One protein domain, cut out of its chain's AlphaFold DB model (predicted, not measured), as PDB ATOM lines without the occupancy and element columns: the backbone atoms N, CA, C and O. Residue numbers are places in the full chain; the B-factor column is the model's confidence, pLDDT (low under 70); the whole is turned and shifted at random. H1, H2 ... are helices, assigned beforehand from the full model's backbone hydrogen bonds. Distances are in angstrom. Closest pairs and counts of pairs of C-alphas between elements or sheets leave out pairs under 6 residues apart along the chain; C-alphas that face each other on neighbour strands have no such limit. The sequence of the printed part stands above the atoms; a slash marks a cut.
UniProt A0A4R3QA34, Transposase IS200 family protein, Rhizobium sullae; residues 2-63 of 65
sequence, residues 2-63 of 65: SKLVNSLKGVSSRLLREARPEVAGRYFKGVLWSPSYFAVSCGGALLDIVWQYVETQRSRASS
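Overview. This is residues 2 to 63 of the 65 residues of the protein "Transposase IS200 family protein" of Rhizobium sullae (UniProt A0A4R3QA34). Two helices stand well separated, with no packing between them, and a long winding link fills much of the way from one to the other. From the end of H1 this link loops round, comes back through the space between the helices with residues 31 to 40, and makes a turn that sticks out at residues 41 to 46 before H2 begins. The 62 printed residues hold two named helices, H1 then H2, and no named strand; the class is all helix. The whole is loose, with a radius of gyration of the C-alphas of 14.7 A, and spans 39 by 30 by 18 A.

Arrangement. Start with H1, residues 2 to 19, and look next for H2, residues 47 to 61. The two are apart, with no C-alpha of the one within 8 A of the other. In both helices every O i to N i+4 pair is within hydrogen-bond range.

Along the chain. Find C-alpha 2 at (-14.412, 50.135, 119.365); from there H1 runs 25.5 A to C-alpha 19 at (3.785, 38.669, 132.989). Go on through residues 20 to 46, which hold no named element, to Leu 47. There H2 begins, and it runs 21.8 A to C-alpha 61 at (3.496, 62.030, 113.228).

Size, cuts and confidence. Look at Glu 22 and Gly 44 for the two C-alphas farthest apart, 40.7 A. The link from H1 to H2 is long, with 27 residues. Residues 41 to 48 stand free, and so do residues 58 to 63, of which 58 to 61 belong to H2. The printed part has no cut. Its mean pLDDT is 81.2, and you will find values under 70 at residue 24, residues 42 to 46 and residues 60 to 63.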
ATOM      1  N   SER A   2     -15.166  49.359 118.359       82.25
ATOM      2  CA  SER A   2     -14.412  50.135 119.365       82.25
ATOM      3  C   SER A   2     -14.341  49.476 120.751       82.25
ATOM      4  O   SER A   2     -13.260  49.350 121.311       82.25
ATOM      5  N   LYS A   3     -15.476  48.992 121.281       90.75
ATOM      6  CA  LYS A   3     -15.539  48.309 122.588       90.75
ATOM      7  C   LYS A   3     -14.625  47.081 122.655       90.75
ATOM      8  O   LYS A   3     -13.868  46.949 123.605       90.75
ATOM      9  N   LEU A   4     -14.655  46.227 121.629       91.06
ATOM     10  CA  LEU A   4     -13.819  45.025 121.565       91.06
ATOM     11  C   LEU A   4     -12.331  45.387 121.532       91.06
ATOM     12  O   LEU A   4     -11.547  44.849 122.306       91.06
ATOM     13  N   VAL A   5     -11.955  46.330 120.669       91.38
ATOM     14  CA  VAL A   5     -10.561  46.763 120.529       91.38
ATOM     15  C   VAL A   5     -10.049  47.412 121.816       91.38
ATOM     16  O   VAL A   5      -8.934  47.123 122.243       91.38
ATOM     17  N   ASN A   6     -10.870  48.226 122.479       91.75
ATOM     18  CA  ASN A   6     -10.521  48.830 123.765       91.75
ATOM     19  C   ASN A   6     -10.348  47.773 124.860       91.75
ATOM     20  O   ASN A   6      -9.368  47.832 125.602       91.75
ATOM     21  N   SER A   7     -11.235  46.776 124.922       93.44
ATOM     22  CA  SER A   7     -11.092  45.655 125.853       93.44
ATOM     23  C   SER A   7      -9.805  44.870 125.597       93.44
ATOM     24  O   SER A   7      -9.059  44.609 126.535       93.44
ATOM     25  N   LEU A   8      -9.489  44.551 124.339       93.88
ATOM     26  CA  LEU A   8      -8.265  43.825 123.984       93.88
ATOM     27  C   LEU A   8      -7.005  44.618 124.334       93.88
ATOM     28  O   LEU A   8      -6.089  44.076 124.952       93.88
ATOM     29  N   LYS A   9      -6.956  45.908 123.991       92.44
ATOM     30  CA  LYS A   9      -5.818  46.786 124.302       92.44
ATOM     31  C   LYS A   9      -5.641  46.959 125.812       92.44
ATOM     32  O   LYS A   9      -4.515  46.920 126.301       92.44
ATOM     33  N   GLY A  10      -6.736  47.083 126.561       91.50
ATOM     34  CA  GLY A  10      -6.709  47.176 128.021       91.50
ATOM     35  C   GLY A  10      -6.228  45.887 128.692       91.50
ATOM     36  O   GLY A  10      -5.289  45.919 129.487       91.50
ATOM     37  N   VAL A  11      -6.827  44.744 128.340       93.25
ATOM     38  CA  VAL A  11      -6.483  43.439 128.928       93.25
ATOM     39  C   VAL A  11      -5.055  43.036 128.574       93.25
ATOM     40  O   VAL A  11      -4.308  42.654 129.468       93.25
ATOM     41  N   SER A  12      -4.638  43.179 127.313       91.38
ATOM     42  CA  SER A  12      -3.256  42.875 126.907       91.38
ATOM     43  C   SER A  12      -2.229  43.764 127.612       91.38
ATOM     44  O   SER A  12      -1.194  43.261 128.033       91.38
ATOM     45  N   SER A  13      -2.525  45.054 127.814       89.75
ATOM     46  CA  SER A  13      -1.660  45.958 128.583       89.75
ATOM     47  C   SER A  13      -1.505  45.508 130.036       89.75
ATOM     48  O   SER A  13      -0.390  45.472 130.559       89.75
ATOM     49  N   ARG A  14      -2.605  45.099 130.681       90.56
ATOM     50  CA  ARG A  14      -2.571  44.581 132.054       90.56
ATOM     51  C   ARG A  14      -1.790  43.270 132.148       90.56
ATOM     52  O   ARG A  14      -0.857  43.188 132.939       90.56
ATOM     53  N   LEU A  15      -2.126  42.290 131.311       92.06
ATOM     54  CA  LEU A  15      -1.477  40.977 131.320       92.06
ATOM     55  C   LEU A  15       0.017  41.072 131.008       92.06
ATOM     56  O   LEU A  15       0.812  40.377 131.628       92.06
ATOM     57  N   LEU A  16       0.422  41.946 130.081       89.00
ATOM     58  CA  LEU A  16       1.836  42.114 129.756       89.00
ATOM     59  C   LEU A  16       2.618  42.727 130.923       89.00
ATOM     60  O   LEU A  16       3.735  42.298 131.186       89.00
ATOM     61  N   ARG A  17       2.030  43.685 131.648       87.50
ATOM     62  CA  ARG A  17       2.647  44.248 132.860       87.50
ATOM     63  C   ARG A  17       2.777  43.219 133.982       87.50
ATOM     64  O   ARG A  17       3.758  43.265 134.712       87.50
ATOM     65  N   GLU A  18       1.805  42.319 134.114       89.06
ATOM     66  CA  GLU A  18       1.831  41.229 135.100       89.06
ATOM     67  C   GLU A  18       2.864  40.153 134.727       89.06
ATOM     68  O   GLU A  18       3.641  39.723 135.573       89.06
ATOM     69  N   ALA A  19       2.907  39.739 133.458       90.56
ATOM     70  CA  ALA A  19       3.785  38.669 132.989       90.56
ATOM     71  C   ALA A  19       5.244  39.108 132.796       90.56
ATOM     72  O   ALA A  19       6.148  38.274 132.819       90.56
ATOM     73  N   ARG A  20       5.466  40.396 132.523       86.75
ATOM     74  CA  ARG A  20       6.771  40.956 132.167       86.75
ATOM     75  C   ARG A  20       7.008  42.278 132.912       86.75
ATOM     76  O   ARG A  20       7.006  43.349 132.297       86.75
ATOM     77  N   PRO A  21       7.191  42.260 134.240       82.31
ATOM     78  CA  PRO A  21       7.443  43.481 135.003       82.31
ATOM     79  C   PRO A  21       8.728  44.208 134.561       82.31
ATOM     80  O   PRO A  21       8.834  45.421 134.727       82.31
ATOM     81  N   GLU A  22       9.675  43.520 133.917       83.56
ATOM     82  CA  GLU A  22      10.922  44.098 133.403       83.56
ATOM     83  C   GLU A  22      10.725  45.120 132.269       83.56
ATOM     84  O   GLU A  22      11.582  45.978 132.044       83.56
ATOM     85  N   VAL A  23       9.597  45.069 131.547       77.69
ATOM     86  CA  VAL A  23       9.267  46.052 130.497       77.69
ATOM     87  C   VAL A  23       8.464  47.241 131.021       77.69
ATOM     88  O   VAL A  23       8.193  48.162 130.250       77.69
ATOM     89  N   ALA A  24       8.155  47.291 132.323       69.94
ATOM     90  CA  ALA A  24       7.293  48.307 132.934       69.94
ATOM     91  C   ALA A  24       7.783  49.770 132.816       69.94
ATOM     92  O   ALA A  24       7.025  50.684 133.123       69.94
ATOM     93  N   GLY A  25       9.001  50.019 132.326       71.00
ATOM     94  CA  GLY A  25       9.540  51.362 132.058       71.00
ATOM     95  C   GLY A  25       9.835  51.661 130.586       71.00
ATOM     96  O   GLY A  25      10.293  52.754 130.270       71.00
ATOM     97  N   ARG A  26       9.597  50.713 129.670       77.06
ATOM     98  CA  ARG A  26       9.901  50.875 128.232       77.06
ATOM     99  C   ARG A  26       8.723  51.426 127.423       77.06
ATOM    100  O   ARG A  26       8.811  51.539 126.204       77.06
ATOM    101  N   TYR A  27       7.620  51.759 128.089       79.44
ATOM    102  CA  TYR A  27       6.424  52.298 127.452       79.44
ATOM    103  C   TYR A  27       6.555  53.799 127.213       79.44
ATOM    104  O   TYR A  27       6.876  54.569 128.118       79.44
ATOM    105  N   PHE A  28       6.218  54.238 126.004       72.69
ATOM    106  CA  PHE A  28       6.126  55.658 125.704       72.69
ATOM    107  C   PHE A  28       4.945  56.270 126.471       72.69
ATOM    108  O   PHE A  28       3.804  55.846 126.302       72.69
ATOM    109  N   LYS A  29       5.215  57.251 127.346       76.75
ATOM    110  CA  LYS A  29       4.209  57.919 128.201       76.75
ATOM    111  C   LYS A  29       3.389  56.966 129.094       76.75
ATOM    112  O   LYS A  29       2.249  57.267 129.432       76.75
ATOM    113  N   GLY A  30       3.945  55.809 129.464       77.12
ATOM    114  CA  GLY A  30       3.267  54.844 130.341       77.12
ATOM    115  C   GLY A  30       2.103  54.086 129.693       77.12
ATOM    116  O   GLY A  30       1.371  53.386 130.390       77.12
ATOM    117  N   VAL A  31       1.931  54.192 128.370       81.50
ATOM    118  CA  VAL A  31       0.898  53.477 127.609       81.50
ATOM    119  C   VAL A  31       1.528  52.484 126.637       81.50
ATOM    120  O   VAL A  31       2.435  52.818 125.881       81.50
ATOM    121  N   LEU A  32       1.030  51.243 126.655       87.31
ATOM    122  CA  LEU A  32       1.509  50.185 125.762       87.31
ATOM    123  C   LEU A  32       1.046  50.398 124.316       87.31
ATOM    124  O   LEU A  32       1.792  50.153 123.373       87.31
ATOM    125  N   TRP A  33      -0.196  50.841 124.140       89.12
ATOM    126  CA  TRP A  33      -0.820  50.975 122.832       89.12
ATOM    127  C   TRP A  33      -1.114  52.438 122.516       89.12
ATOM    128  O   TRP A  33      -1.595  53.177 123.375       89.12
ATOM    129  N   SER A  34      -0.920  52.831 121.253       87.38
ATOM    130  CA  SER A  34      -1.466  54.088 120.725       87.38
ATOM    131  C   SER A  34      -2.986  54.130 120.936       87.38
ATOM    132  O   SER A  34      -3.619  53.079 120.830       87.38
ATOM    133  N   PRO A  35      -3.612  55.290 121.200       84.94
ATOM    134  CA  PRO A  35      -5.070  55.398 121.288       84.94
ATOM    135  C   PRO A  35      -5.775  54.995 119.978       84.94
ATOM    136  O   PRO A  35      -6.874  54.440 120.019       84.94
ATOM    137  N   SER A  36      -5.119  55.168 118.829       88.62
ATOM    138  CA  SER A  36      -5.649  54.812 117.507       88.62
ATOM    139  C   SER A  36      -5.829  53.303 117.324       88.62
ATOM    140  O   SER A  36      -5.094  52.488 117.890       88.62
ATOM    141  N   TYR A  37      -6.801  52.908 116.507       87.44
ATOM    142  CA  TYR A  37      -6.948  51.532 116.044       87.44
ATOM    143  C   TYR A  37      -7.491  51.495 114.619       87.44
ATOM    144  O   TYR A  37      -8.231  52.387 114.207       87.44
ATOM    145  N   PHE A  38      -7.133  50.442 113.894       84.50
ATOM    146  CA  PHE A  38      -7.620  50.162 112.551       84.50
ATOM    147  C   PHE A  38      -8.276  48.785 112.547       84.50
ATOM    148  O   PHE A  38      -7.716  47.829 113.081       84.50
ATOM    149  N   ALA A  39      -9.482  48.697 111.994       84.19
ATOM    150  CA  ALA A  39     -10.218  47.451 111.851       84.19
ATOM    151  C   ALA A  39     -10.869  47.443 110.469       84.19
ATOM    152  O   ALA A  39     -11.616  48.362 110.136       84.19
ATOM    153  N   VAL A  40     -10.585  46.410 109.683       80.31
ATOM    154  CA  VAL A  40     -11.114  46.226 108.330       80.31
ATOM    155  C   VAL A  40     -11.683  44.817 108.212       80.31
ATOM    156  O   VAL A  40     -11.146  43.876 108.793       80.31
ATOM    157  N   SER A  41     -12.794  44.667 107.494       81.44
ATOM    158  CA  SER A  41     -13.320  43.354 107.129       81.44
ATOM    159  C   SER A  41     -12.436  42.738 106.047       81.44
ATOM    160  O   SER A  41     -12.252  43.334 104.986       81.44
ATOM    161  N   CYS A  42     -11.908  41.542 106.287       67.31
ATOM    162  CA  CYS A  42     -11.093  40.830 105.310       67.31
ATOM    163  C   CYS A  42     -11.980  40.163 104.248       67.31
ATOM    164  O   CYS A  42     -12.292  38.981 104.346       67.31
ATOM    165  N   GLY A  43     -12.382  40.935 103.239       68.56
ATOM    166  CA  GLY A  43     -12.910  40.435 101.972       68.56
ATOM    167  C   GLY A  43     -12.017  40.897 100.818       68.56
ATOM    168  O   GLY A  43     -12.130  42.031 100.375       68.56
ATOM    169  N   GLY A  44     -11.111  40.033 100.349       64.38
ATOM    170  CA  GLY A  44     -10.528  40.099  98.999       64.38
ATOM    171  C   GLY A  44      -9.290  40.965  98.713       64.38
ATOM    172  O   GLY A  44      -8.619  40.655  97.737       64.38
ATOM    173  N   ALA A  45      -8.919  41.984  99.500       65.75
ATOM    174  CA  ALA A  45      -7.667  42.729  99.253       65.75
ATOM    175  C   ALA A  45      -7.148  43.450 100.511       65.75
ATOM    176  O   ALA A  45      -7.645  44.509 100.886       65.75
ATOM    177  N   LEU A  46      -6.160  42.849 101.191       69.00
ATOM    178  CA  LEU A  46      -5.691  43.288 102.514       69.00
ATOM    179  C   LEU A  46      -4.422  44.148 102.512       69.00
ATOM    180  O   LEU A  46      -4.184  44.865 103.481       69.00
ATOM    181  N   LEU A  47      -3.575  44.038 101.488       75.00
ATOM    182  CA  LEU A  47      -2.198  44.528 101.593       75.00
ATOM    183  C   LEU A  47      -2.095  46.042 101.375       75.00
ATOM    184  O   LEU A  47      -1.518  46.729 102.215       75.00
ATOM    185  N   ASP A  48      -2.734  46.569 100.328       76.75
ATOM    186  CA  ASP A  48      -2.674  47.998  99.983       76.75
ATOM    187  C   ASP A  48      -3.301  48.884 101.064       76.75
ATOM    188  O   ASP A  48      -2.770  49.938 101.410       76.75
ATOM    189  N   ILE A  49      -4.393  48.418 101.676       77.44
ATOM    190  CA  ILE A  49      -5.106  49.153 102.728       77.44
ATOM    191  C   ILE A  49      -4.255  49.255 104.003       77.44
ATOM    192  O   ILE A  49      -4.188  50.314 104.633       77.44
ATOM    193  N   VAL A  50      -3.583  48.165 104.392       79.69
ATOM    194  CA  VAL A  50      -2.677  48.170 105.551       79.69
ATOM    195  C   VAL A  50      -1.482  49.081 105.284       79.69
ATOM    196  O   VAL A  50      -1.105  49.862 106.160       79.69
ATOM    197  N   TRP A  51      -0.928  49.027 104.072       82.06
ATOM    198  CA  TRP A  51       0.183  49.880 103.659       82.06
ATOM    199  C   TRP A  51      -0.194  51.365 103.742       82.06
ATOM    200  O   TRP A  51       0.492  52.152 104.395       82.06
ATOM    201  N   GLN A  52      -1.356  51.733 103.195       82.44
ATOM    202  CA  GLN A  52      -1.874  53.099 103.222       82.44
ATOM    203  C   GLN A  52      -2.148  53.604 104.649       82.44
ATOM    204  O   GLN A  52      -1.885  54.772 104.957       82.44
ATOM    205  N   TYR A  53      -2.635  52.741 105.550       80.88
ATOM    206  CA  TYR A  53      -2.817  53.100 106.959       80.88
ATOM    207  C   TYR A  53      -1.481  53.420 107.642       80.88
ATOM    208  O   TYR A  53      -1.374  54.439 108.328       80.88
ATOM    209  N   VAL A  54      -0.455  52.584 107.443       84.56
ATOM    210  CA  VAL A  54       0.875  52.791 108.040       84.56
ATOM    211  C   VAL A  54       1.507  54.088 107.536       84.56
ATOM    212  O   VAL A  54       2.011  54.871 108.345       84.56
ATOM    213  N   GLU A  55       1.420  54.352 106.233       85.75
ATOM    214  CA  GLU A  55       1.957  55.568 105.614       85.75
ATOM    215  C   GLU A  55       1.267  56.831 106.158       85.75
ATOM    216  O   GLU A  55       1.918  57.793 106.574       85.75
ATOM    217  N   THR A  56      -0.065  56.794 106.282       84.12
ATOM    218  CA  THR A  56      -0.863  57.906 106.829       84.12
ATOM    219  C   THR A  56      -0.552  58.184 108.303       84.12
ATOM    220  O   THR A  56      -0.585  59.331 108.749       84.12
ATOM    221  N   GLN A  57      -0.267  57.147 109.095       80.19
ATOM    222  CA  GLN A  57       0.107  57.332 110.500       80.19
ATOM    223  C   GLN A  57       1.500  57.956 110.645       80.19
ATOM    224  O   GLN A  57       1.707  58.757 111.556       80.19
ATOM    225  N   ARG A  58       2.443  57.627 109.755       80.94
ATOM    226  CA  ARG A  58       3.796  58.202 109.768       80.94
ATOM    227  C   ARG A  58       3.802  59.675 109.373       80.94
ATOM    228  O   ARG A  58       4.410  60.472 110.079       80.94
ATOM    229  N   SER A  59       3.075  60.049 108.320       76.56
ATOM    230  CA  SER A  59       3.014  61.442 107.851       76.56
ATOM    231  C   SER A  59       2.357  62.390 108.863       76.56
ATOM    232  O   SER A  59       2.827  63.510 109.061       76.56
ATOM    233  N   ARG A  60       1.323  61.927 109.578       63.25
ATOM    234  CA  ARG A  60       0.694  62.676 110.683       63.25
ATOM    235  C   ARG A  60       1.578  62.821 111.921       63.25
ATOM    236  O   ARG A  60       1.354  63.736 112.704       63.25
ATOM    237  N   ALA A  61       2.547  61.931 112.121       60.28
ATOM    238  CA  ALA A  61       3.496  62.030 113.228       60.28
ATOM    239  C   ALA A  61       4.649  63.013 112.938       60.28
ATOM    240  O   ALA A  61       5.316  63.440 113.877       60.28
ATOM    241  N   SER A  62       4.878  63.378 111.668       59.75
ATOM    242  CA  SER A  62       5.973  64.259 111.229       59.75
ATOM    243  C   SER A  62       5.579  65.720 110.975       59.75
ATOM    244  O   SER A  62       6.437  66.511 110.593       59.75
ATOM    245  N   SER A  63       4.313  66.107 111.157       47.28
ATOM    246  CA  SER A  63       3.891  67.514 111.086       47.28
ATOM    247  C   SER A  63       4.303  68.252 112.374       47.28
ATOM    248  O   SER A  63       3.822  67.859 113.441       47.28
TER     249      SER A  63